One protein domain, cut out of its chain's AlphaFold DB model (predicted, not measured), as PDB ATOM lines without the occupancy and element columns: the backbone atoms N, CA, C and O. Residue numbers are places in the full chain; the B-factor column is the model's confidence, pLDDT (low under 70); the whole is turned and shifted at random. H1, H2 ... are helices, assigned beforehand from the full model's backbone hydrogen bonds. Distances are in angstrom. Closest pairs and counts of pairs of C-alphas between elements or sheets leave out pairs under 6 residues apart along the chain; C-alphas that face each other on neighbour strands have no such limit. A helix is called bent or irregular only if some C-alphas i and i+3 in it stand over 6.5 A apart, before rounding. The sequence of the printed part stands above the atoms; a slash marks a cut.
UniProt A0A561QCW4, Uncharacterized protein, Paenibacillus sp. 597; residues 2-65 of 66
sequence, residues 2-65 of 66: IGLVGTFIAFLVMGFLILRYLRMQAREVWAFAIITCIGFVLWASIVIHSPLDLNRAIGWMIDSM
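This is residues 2 to 65 of the 66 residues of an uncharacterized protein of Paenibacillus sp. 597 (UniProt A0A561QCW4). Look first at H2, the longest helix: H1 runs beside it the opposite way, the two joined at one end by a tight turn and only loosely together, and the short helix H3 is set off from both beyond the other end of H2, so that the chain makes a flat, open zigzag. Residues 55 to 65, most of H3 and the two residues after it, stick out with nothing packed on them, and the turn at residues 21 to 27 stands free as well. The printed part has 64 residues with three named helices, in the order H1, H2, H3, and no named strand; its class is all helix. The whole is loose, with a radius of gyration of the C-alphas of 15.5 A, and it spans 45 by 32 by 7 A.

Begin with H2, residues 26 to 47, and look from it to H1, residues 2 to 21. H1 and H2 only just touch, with 3 pairs of C-alphas within 8 A. The closest C-alphas of the two are those of Leu 19 and Val 29, 6.9 A apart. H1 touches H2 with residues 12 to 19 alone, and H2 touches H1 with residues 29 to 36 alone. Their lines stand at a shallow tilt of 4 degrees and run opposite ways, with the centres 11.9 A apart; they form a helical hairpin. Now turn to H3, residues 54 to 63, which touches no helix: it is apart from H2 and apart from H1, with no C-alpha within 8 A of either. In the backbones of H1, H2 and H3, every O i to N i+4 pair is within hydrogen-bond range.

Find C-alpha 26 at (158.489, 188.722, 198.082); from there the 22 residues of H2 run 31.1 A to C-alpha 47 at (185.192, 181.567, 183.863). For H1, go to C-alpha 2 at (178.311, 178.119, 175.520) and read on through 20 residues to Tyr 21, 28.2 A away from first to last C-alpha. H3 has 10 residues, from Leu 54 to Asp 63, and its last C-alpha is at (194.011, 192.471, 207.630). None of the three helices is bent or irregular.

The two C-alphas farthest apart are those of Tyr 21 and Asp 63, at 45.9 A, and the first and last printed C-alphas, of Ile 2 and Met 65, are 41.1 A apart. Without the stretches that stand free, the body of 46 residues spans 35 by 24 by 6 A. The link from H1 to H2 is tight, with 4 residues, and the link from H2 to H3 is short, with 6; no link is long. The printed part has no cut. In the B-factor column you find a mean pLDDT of 78.4 for the printed part of this model; residues 49 to 58 and residue 65 are under 70.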
ATOM      1  N   ILE A   2     179.749 178.025 175.871       72.06
ATOM      2  CA  ILE A   2     178.311 178.119 175.520       72.06
ATOM      3  C   ILE A   2     177.411 177.158 176.317       72.06
ATOM      4  O   ILE A   2     176.352 177.570 176.775       72.06
ATOM      5  N   GLY A   3     177.847 175.916 176.564       75.56
ATOM      6  CA  GLY A   3     177.070 174.962 177.370       75.56
ATOM      7  C   GLY A   3     176.857 175.394 178.828       75.56
ATOM      8  O   GLY A   3     175.770 175.202 179.356       75.56
ATOM      9  N   LEU A   4     177.855 176.036 179.450       74.69
ATOM     10  CA  LEU A   4     177.764 176.542 180.828       74.69
ATOM     11  C   LEU A   4     176.877 177.787 180.927       74.69
ATOM     12  O   LEU A   4     176.123 177.949 181.880       74.69
ATOM     13  N   VAL A   5     176.945 178.653 179.915       78.69
ATOM     14  CA  VAL A   5     176.024 179.790 179.792       78.69
ATOM     15  C   VAL A   5     174.593 179.277 179.613       78.69
ATOM     16  O   VAL A   5     173.675 179.770 180.262       78.69
ATOM     17  N   GLY A   6     174.405 178.242 178.790       83.25
ATOM     18  CA  GLY A   6     173.112 177.596 178.579       83.25
ATOM     19  C   GLY A   6     172.524 176.997 179.857       83.25
ATOM     20  O   GLY A   6     171.354 177.236 180.152       83.25
ATOM     21  N   THR A   7     173.320 176.279 180.656       82.75
ATOM     22  CA  THR A   7     172.851 175.738 181.943       82.75
ATOM     23  C   THR A   7     172.536 176.833 182.958       82.75
ATOM     24  O   THR A   7     171.551 176.708 183.682       82.75
ATOM     25  N   PHE A   8     173.297 177.932 182.982       82.38
ATOM     26  CA  PHE A   8     172.996 179.077 183.846       82.38
ATOM     27  C   PHE A   8     171.674 179.763 183.467       82.38
ATOM     28  O   PHE A   8     170.833 180.019 184.329       82.38
ATOM     29  N   ILE A   9     171.448 180.001 182.171       85.19
ATOM     30  CA  ILE A   9     170.187 180.566 181.672       85.19
ATOM     31  C   ILE A   9     169.019 179.624 181.989       85.19
ATOM     32  O   ILE A   9     167.982 180.076 182.473       85.19
ATOM     33  N   ALA A  10     169.187 178.313 181.783       87.50
ATOM     34  CA  ALA A  10     168.160 177.325 182.104       87.50
ATOM     35  C   ALA A  10     167.810 177.317 183.601       87.50
ATOM     36  O   ALA A  10     166.631 177.262 183.951       87.50
ATOM     37  N   PHE A  11     168.810 177.430 184.481       87.31
ATOM     38  CA  PHE A  11     168.603 177.530 185.925       87.31
ATOM     39  C   PHE A  11     167.794 178.778 186.305       87.31
ATOM     40  O   PHE A  11     166.822 178.675 187.053       87.31
ATOM     41  N   LEU A  12     168.143 179.943 185.746       87.44
ATOM     42  CA  LEU A  12     167.418 181.200 185.964       87.44
ATOM     43  C   LEU A  12     165.953 181.103 185.526       87.44
ATOM     44  O   LEU A  12     165.051 181.467 186.282       87.44
ATOM     45  N   VAL A  13     165.716 180.590 184.317       89.19
ATOM     46  CA  VAL A  13     164.367 180.455 183.752       89.19
ATOM     47  C   VAL A  13     163.532 179.478 184.578       89.19
ATOM     48  O   VAL A  13     162.404 179.811 184.939       89.19
ATOM     49  N   MET A  14     164.076 178.311 184.939       89.81
ATOM     50  CA  MET A  14     163.351 177.346 185.773       89.81
ATOM     51  C   MET A  14     163.061 177.885 187.170       89.81
ATOM     52  O   MET A  14     161.929 177.771 187.637       89.81
ATOM     53  N   GLY A  15     164.039 178.515 187.824       85.50
ATOM     54  CA  GLY A  15     163.833 179.116 189.140       85.50
ATOM     55  C   GLY A  15     162.746 180.192 189.115       85.50
ATOM     56  O   GLY A  15     161.848 180.187 189.956       85.50
ATOM     57  N   PHE A  16     162.751 181.052 188.093       85.38
ATOM     58  CA  PHE A  16     161.730 182.083 187.920       85.38
ATOM     59  C   PHE A  16     160.335 181.504 187.633       85.38
ATOM     60  O   PHE A  16     159.341 181.980 188.187       85.38
ATOM     61  N   LEU A  17     160.241 180.460 186.802       88.31
ATOM     62  CA  LEU A  17     158.978 179.766 186.533       88.31
ATOM     63  C   LEU A  17     158.403 179.126 187.800       88.31
ATOM     64  O   LEU A  17     157.207 179.262 188.048       88.31
ATOM     65  N   ILE A  18     159.243 178.492 188.623       88.38
ATOM     66  CA  ILE A  18     158.834 177.893 189.900       88.38
ATOM     67  C   ILE A  18     158.318 178.970 190.860       88.38
ATOM     68  O   ILE A  18     157.221 178.832 191.400       88.38
ATOM     69  N   LEU A  19     159.056 180.073 191.022       86.25
ATOM     70  CA  LEU A  19     158.650 181.207 191.864       86.25
ATOM     71  C   LEU A  19     157.299 181.787 191.433       86.25
ATOM     72  O   LEU A  19     156.439 182.069 192.272       86.25
ATOM     73  N   ARG A  20     157.093 181.935 190.119       83.50
ATOM     74  CA  ARG A  20     155.840 182.440 189.552       83.50
ATOM     75  C   ARG A  20     154.688 181.454 189.725       83.50
ATOM     76  O   ARG A  20     153.584 181.885 190.047       83.50
ATOM     77  N   TYR A  21     154.934 180.162 189.515       87.62
ATOM     78  CA  TYR A  21     153.922 179.115 189.652       87.62
ATOM     79  C   TYR A  21     153.438 178.985 191.099       87.62
ATOM     80  O   TYR A  21     152.238 178.919 191.347       87.62
ATOM     81  N   LEU A  22     154.366 179.032 192.055       87.12
ATOM     82  CA  LEU A  22     154.060 178.913 193.479       87.12
ATOM     83  C   LEU A  22     153.539 180.215 194.109       87.12
ATOM     84  O   LEU A  22     153.155 180.193 195.275       87.12
ATOM     85  N   ARG A  23     153.510 181.337 193.366       84.69
ATOM     86  CA  ARG A  23     153.156 182.679 193.883       84.69
ATOM     87  C   ARG A  23     153.863 182.985 195.208       84.69
ATOM     88  O   ARG A  23     153.251 183.457 196.166       84.69
ATOM     89  N   MET A  24     155.155 182.682 195.245       79.75
ATOM     90  CA  MET A  24     155.953 182.824 196.454       79.75
ATOM     91  C   MET A  24     156.024 184.272 196.936       79.75
ATOM     92  O   MET A  24     155.920 185.225 196.158       79.75
ATOM     93  N   GLN A  25     156.168 184.434 198.249       85.25
ATOM     94  CA  GLN A  25     156.211 185.745 198.876       85.25
ATOM     95  C   GLN A  25     157.452 186.516 198.421       85.25
ATOM     96  O   GLN A  25     158.492 185.940 198.101       85.25
ATOM     97  N   ALA A  26     157.377 187.850 198.469       83.06
ATOM     98  CA  ALA A  26     158.489 188.722 198.082       83.06
ATOM     99  C   ALA A  26     159.810 188.338 198.777       83.06
ATOM    100  O   ALA A  26     160.870 188.405 198.164       83.06
ATOM    101  N   ARG A  27     159.751 187.864 200.026       85.06
ATOM    102  CA  ARG A  27     160.920 187.393 200.779       85.06
ATOM    103  C   ARG A  27     161.648 186.223 200.105       85.06
ATOM    104  O   ARG A  27     162.874 186.202 200.091       85.06
ATOM    105  N   GLU A  28     160.915 185.268 199.545       84.12
ATOM    106  CA  GLU A  28     161.476 184.086 198.876       84.12
ATOM    107  C   GLU A  28     162.062 184.459 197.510       84.12
ATOM    108  O   GLU A  28     163.133 183.981 197.140       84.12
ATOM    109  N   VAL A  29     161.419 185.398 196.808       86.25
ATOM    110  CA  VAL A  29     161.954 185.997 195.575       86.25
ATOM    111  C   VAL A  29     163.291 186.691 195.851       86.25
ATOM    112  O   VAL A  29     164.256 186.486 195.118       86.25
ATOM    113  N   TRP A  30     163.373 187.468 196.935       84.50
ATOM    114  CA  TRP A  30     164.612 188.120 197.363       84.50
ATOM    115  C   TRP A  30     165.702 187.107 197.722       84.50
ATOM    116  O   TRP A  30     166.845 187.271 197.296       84.50
ATOM    117  N   ALA A  31     165.362 186.036 198.444       87.88
ATOM    118  CA  ALA A  31     166.313 184.974 198.766       87.88
ATOM    119  C   ALA A  31     166.857 184.292 197.498       87.88
ATOM    120  O   ALA A  31     168.069 184.132 197.354       87.88
ATOM    121  N   PHE A  32     165.983 183.960 196.545       86.44
ATOM    122  CA  PHE A  32     166.388 183.389 195.262       86.44
ATOM    123  C   PHE A  32     167.296 184.334 194.468       86.44
ATOM    124  O   PHE A  32     168.314 183.898 193.927       86.44
ATOM    125  N   ALA A  33     166.968 185.627 194.426       84.50
ATOM    126  CA  ALA A  33     167.778 186.628 193.742       84.50
ATOM    127  C   ALA A  33     169.188 186.738 194.349       84.50
ATOM    128  O   ALA A  33     170.169 186.738 193.608       84.50
ATOM    129  N   ILE A  34     169.303 186.758 195.683       87.81
ATOM    130  CA  ILE A  34     170.593 186.815 196.390       87.81
ATOM    131  C   ILE A  34     171.437 185.576 196.076       87.81
ATOM    132  O   ILE A  34     172.588 185.709 195.662       87.81
ATOM    133  N   ILE A  35     170.864 184.377 196.219       87.69
ATOM    134  CA  ILE A  35     171.574 183.114 195.966       87.69
ATOM    135  C   ILE A  35     172.036 183.038 194.507       87.69
ATOM    136  O   ILE A  35     173.182 182.681 194.235       87.69
ATOM    137  N   THR A  36     171.172 183.425 193.566       88.00
ATOM    138  CA  THR A  36     171.498 183.420 192.133       88.00
ATOM    139  C   THR A  36     172.604 184.420 191.805       88.00
ATOM    140  O   THR A  36     173.495 184.110 191.018       88.00
ATOM    141  N   CYS A  37     172.597 185.594 192.439       84.75
ATOM    142  CA  CYS A  37     173.634 186.607 192.263       84.75
ATOM    143  C   CYS A  37     174.993 186.120 192.793       84.75
ATOM    144  O   CYS A  37     175.996 186.210 192.087       84.75
ATOM    145  N   ILE A  38     175.026 185.510 193.984       85.88
ATOM    146  CA  ILE A  38     176.246 184.905 194.546       85.88
ATOM    147  C   ILE A  38     176.769 183.796 193.627       85.88
ATOM    148  O   ILE A  38     177.953 183.772 193.294       85.88
ATOM    149  N   GLY A  39     175.884 182.903 193.174       84.44
ATOM    150  CA  GLY A  39     176.235 181.828 192.248       84.44
ATOM    151  C   GLY A  39     176.793 182.354 190.925       84.44
ATOM    152  O   GLY A  39     177.782 181.820 190.427       84.44
ATOM    153  N   PHE A  40     176.221 183.434 190.388       83.75
ATOM    154  CA  PHE A  40     176.715 184.079 189.173       83.75
ATOM    155  C   PHE A  40     178.105 184.685 189.363       83.75
ATOM    156  O   PHE A  40     178.971 184.484 188.521       83.75
ATOM    157  N   VAL A  41     178.339 185.381 190.475       82.38
ATOM    158  CA  VAL A  41     179.641 185.979 190.804       82.38
ATOM    159  C   VAL A  41     180.715 184.893 190.954       82.38
ATOM    160  O   VAL A  41     181.787 184.995 190.358       82.38
ATOM    161  N   LEU A  42     180.412 183.808 191.671       79.50
ATOM    162  CA  LEU A  42     181.304 182.651 191.814       79.50
ATOM    163  C   LEU A  42     181.552 181.928 190.487       79.50
ATOM    164  O   LEU A  42     182.655 181.454 190.230       79.50
ATOM    165  N   TRP A  43     180.545 181.839 189.628       79.75
ATOM    166  CA  TRP A  43     180.704 181.244 188.309       79.75
ATOM    167  C   TRP A  43     181.538 182.138 187.379       79.75
ATOM    168  O   TRP A  43     182.466 181.655 186.733       79.75
ATOM    169  N   ALA A  44     181.271 183.447 187.357       76.44
ATOM    170  CA  ALA A  44     182.004 184.428 186.560       76.44
ATOM    171  C   ALA A  44     183.489 184.474 186.950       76.44
ATOM    172  O   ALA A  44     184.349 184.481 186.076       76.44
ATOM    173  N   SER A  45     183.780 184.407 188.252       72.88
ATOM    174  CA  SER A  45     185.117 184.190 188.820       72.88
ATOM    175  C   SER A  45     185.867 183.025 188.166       72.88
ATOM    176  O   SER A  45     186.982 183.181 187.680       72.88
ATOM    177  N   ILE A  46     185.231 181.853 188.102       74.25
ATOM    178  CA  ILE A  46     185.849 180.645 187.543       74.25
ATOM    179  C   ILE A  46     186.081 180.810 186.037       74.25
ATOM    180  O   ILE A  46     187.130 180.430 185.521       74.25
ATOM    181  N   VAL A  47     185.114 181.391 185.321       70.88
ATOM    182  CA  VAL A  47     185.192 181.567 183.863       70.88
ATOM    183  C   VAL A  47     186.284 182.561 183.464       70.88
ATOM    184  O   VAL A  47     186.968 182.339 182.464       70.88
ATOM    185  N   ILE A  48     186.479 183.624 184.246       70.12
ATOM    186  CA  ILE A  48     187.435 184.700 183.950       70.12
ATOM    187  C   ILE A  48     188.900 184.275 184.194       70.12
ATOM    188  O   ILE A  48     189.807 185.028 183.860       70.12
ATOM    189  N   HIS A  49     189.184 183.060 184.692       58.00
ATOM    190  CA  HIS A  49     190.547 182.578 185.013       58.00
ATOM    191  C   HIS A  49     191.321 183.429 186.039       58.00
ATOM    192  O   HIS A  49     192.451 183.103 186.393       58.00
ATOM    193  N   SER A  50     190.708 184.475 186.583       52.72
ATOM    194  CA  SER A  50     191.065 185.040 187.873       52.72
ATOM    195  C   SER A  50     190.048 184.467 188.843       52.72
ATOM    196  O   SER A  50     188.928 184.982 188.836       52.72
ATOM    197  N   PRO A  51     190.364 183.413 189.630       51.81
ATOM    198  CA  PRO A  51     189.493 183.072 190.741       51.81
ATOM    199  C   PRO A  51     189.314 184.388 191.482       51.81
ATOM    200  O   PRO A  51     190.315 184.960 191.915       51.81
ATOM    201  N   LEU A  52     188.087 184.936 191.495       49.66
ATOM    202  CA  LEU A  52     187.703 186.032 192.366       49.66
ATOM    203  C   LEU A  52     188.377 185.667 193.647       49.66
ATOM    204  O   LEU A  52     188.129 184.587 194.197       49.66
ATOM    205  N   ASP A  53     189.332 186.515 193.976       61.25
ATOM    206  CA  ASP A  53     190.324 186.296 194.991       61.25
ATOM    207  C   ASP A  53     189.551 186.524 196.289       61.25
ATOM    208  O   ASP A  53     189.828 187.433 197.034       61.25
ATOM    209  N   LEU A  54     188.455 185.790 196.493       58.47
ATOM    210  CA  LEU A  54     187.533 185.858 197.602       58.47
ATOM    211  C   LEU A  54     188.329 185.471 198.837       58.47
ATOM    212  O   LEU A  54     188.183 186.095 199.871       58.47
ATOM    213  N   ASN A  55     189.271 184.538 198.674       61.19
ATOM    214  CA  ASN A  55     190.294 184.229 199.654       61.19
ATOM    215  C   ASN A  55     191.189 185.442 199.975       61.19
ATOM    216  O   ASN A  55     191.431 185.728 201.142       61.19
ATOM    217  N   ARG A  56     191.633 186.209 198.971       63.56
ATOM    218  CA  ARG A  56     192.421 187.438 199.174       63.56
ATOM    219  C   ARG A  56     191.596 188.640 199.617       63.56
ATOM    220  O   ARG A  56     192.135 189.480 200.313       63.56
ATOM    221  N   ALA A  57     190.319 188.720 199.265       68.31
ATOM    222  CA  ALA A  57     189.383 189.755 199.670       68.31
ATOM    223  C   ALA A  57     188.975 189.537 201.126       68.31
ATOM    224  O   ALA A  57     188.974 190.490 201.891       68.31
ATOM    225  N   ILE A  58     188.728 188.284 201.531       68.75
ATOM    226  CA  ILE A  58     188.580 187.879 202.935       68.75
ATOM    227  C   ILE A  58     189.888 188.140 203.689       68.75
ATOM    228  O   ILE A  58     189.842 188.724 204.764       68.75
ATOM    229  N   GLY A  59     191.043 187.791 203.109       73.31
ATOM    230  CA  GLY A  59     192.357 188.124 203.667       73.31
ATOM    231  C   GLY A  59     192.537 189.628 203.895       73.31
ATOM    232  O   GLY A  59     192.915 190.035 204.983       73.31
ATOM    233  N   TRP A  60     192.161 190.458 202.920       73.56
ATOM    234  CA  TRP A  60     192.183 191.923 203.021       73.56
ATOM    235  C   TRP A  60     191.209 192.469 204.066       73.56
ATOM    236  O   TRP A  60     191.516 193.437 204.758       73.56
ATOM    237  N   MET A  61     190.029 191.860 204.176       73.56
ATOM    238  CA  MET A  61     189.026 192.234 205.172       73.56
ATOM    239  C   MET A  61     189.502 191.900 206.589       73.56
ATOM    240  O   MET A  61     189.255 192.674 207.506       73.56
ATOM    241  N   ILE A  62     190.195 190.771 206.758       77.50
ATOM    242  CA  ILE A  62     190.807 190.349 208.023       77.50
ATOM    243  C   ILE A  62     191.995 191.250 208.377       77.50
ATOM    244  O   ILE A  62     192.054 191.722 209.507       77.50
ATOM    245  N   ASP A  63     192.883 191.548 207.423       79.75
ATOM    246  CA  ASP A  63     194.011 192.471 207.630       79.75
ATOM    247  C   ASP A  63     193.544 193.893 207.966       79.75
ATOM    248  O   ASP A  63     194.165 194.571 208.771       79.75
ATOM    249  N   SER A  64     192.424 194.350 207.396       73.50
ATOM    250  CA  SER A  64     191.862 195.676 207.707       73.50
ATOM    251  C   SER A  64     191.205 195.763 209.093       73.50
ATOM    252  O   SER A  64     190.806 196.853 209.500       73.50
ATOM    253  N   MET A  65     191.030 194.637 209.794       66.56
ATOM    254  CA  MET A  65     190.472 194.581 211.152       66.56
ATOM    255  C   MET A  65     191.537 194.382 212.244       66.56
ATOM    256  O   MET A  65     191.165 194.328 213.419       66.56
TER     257      MET A  65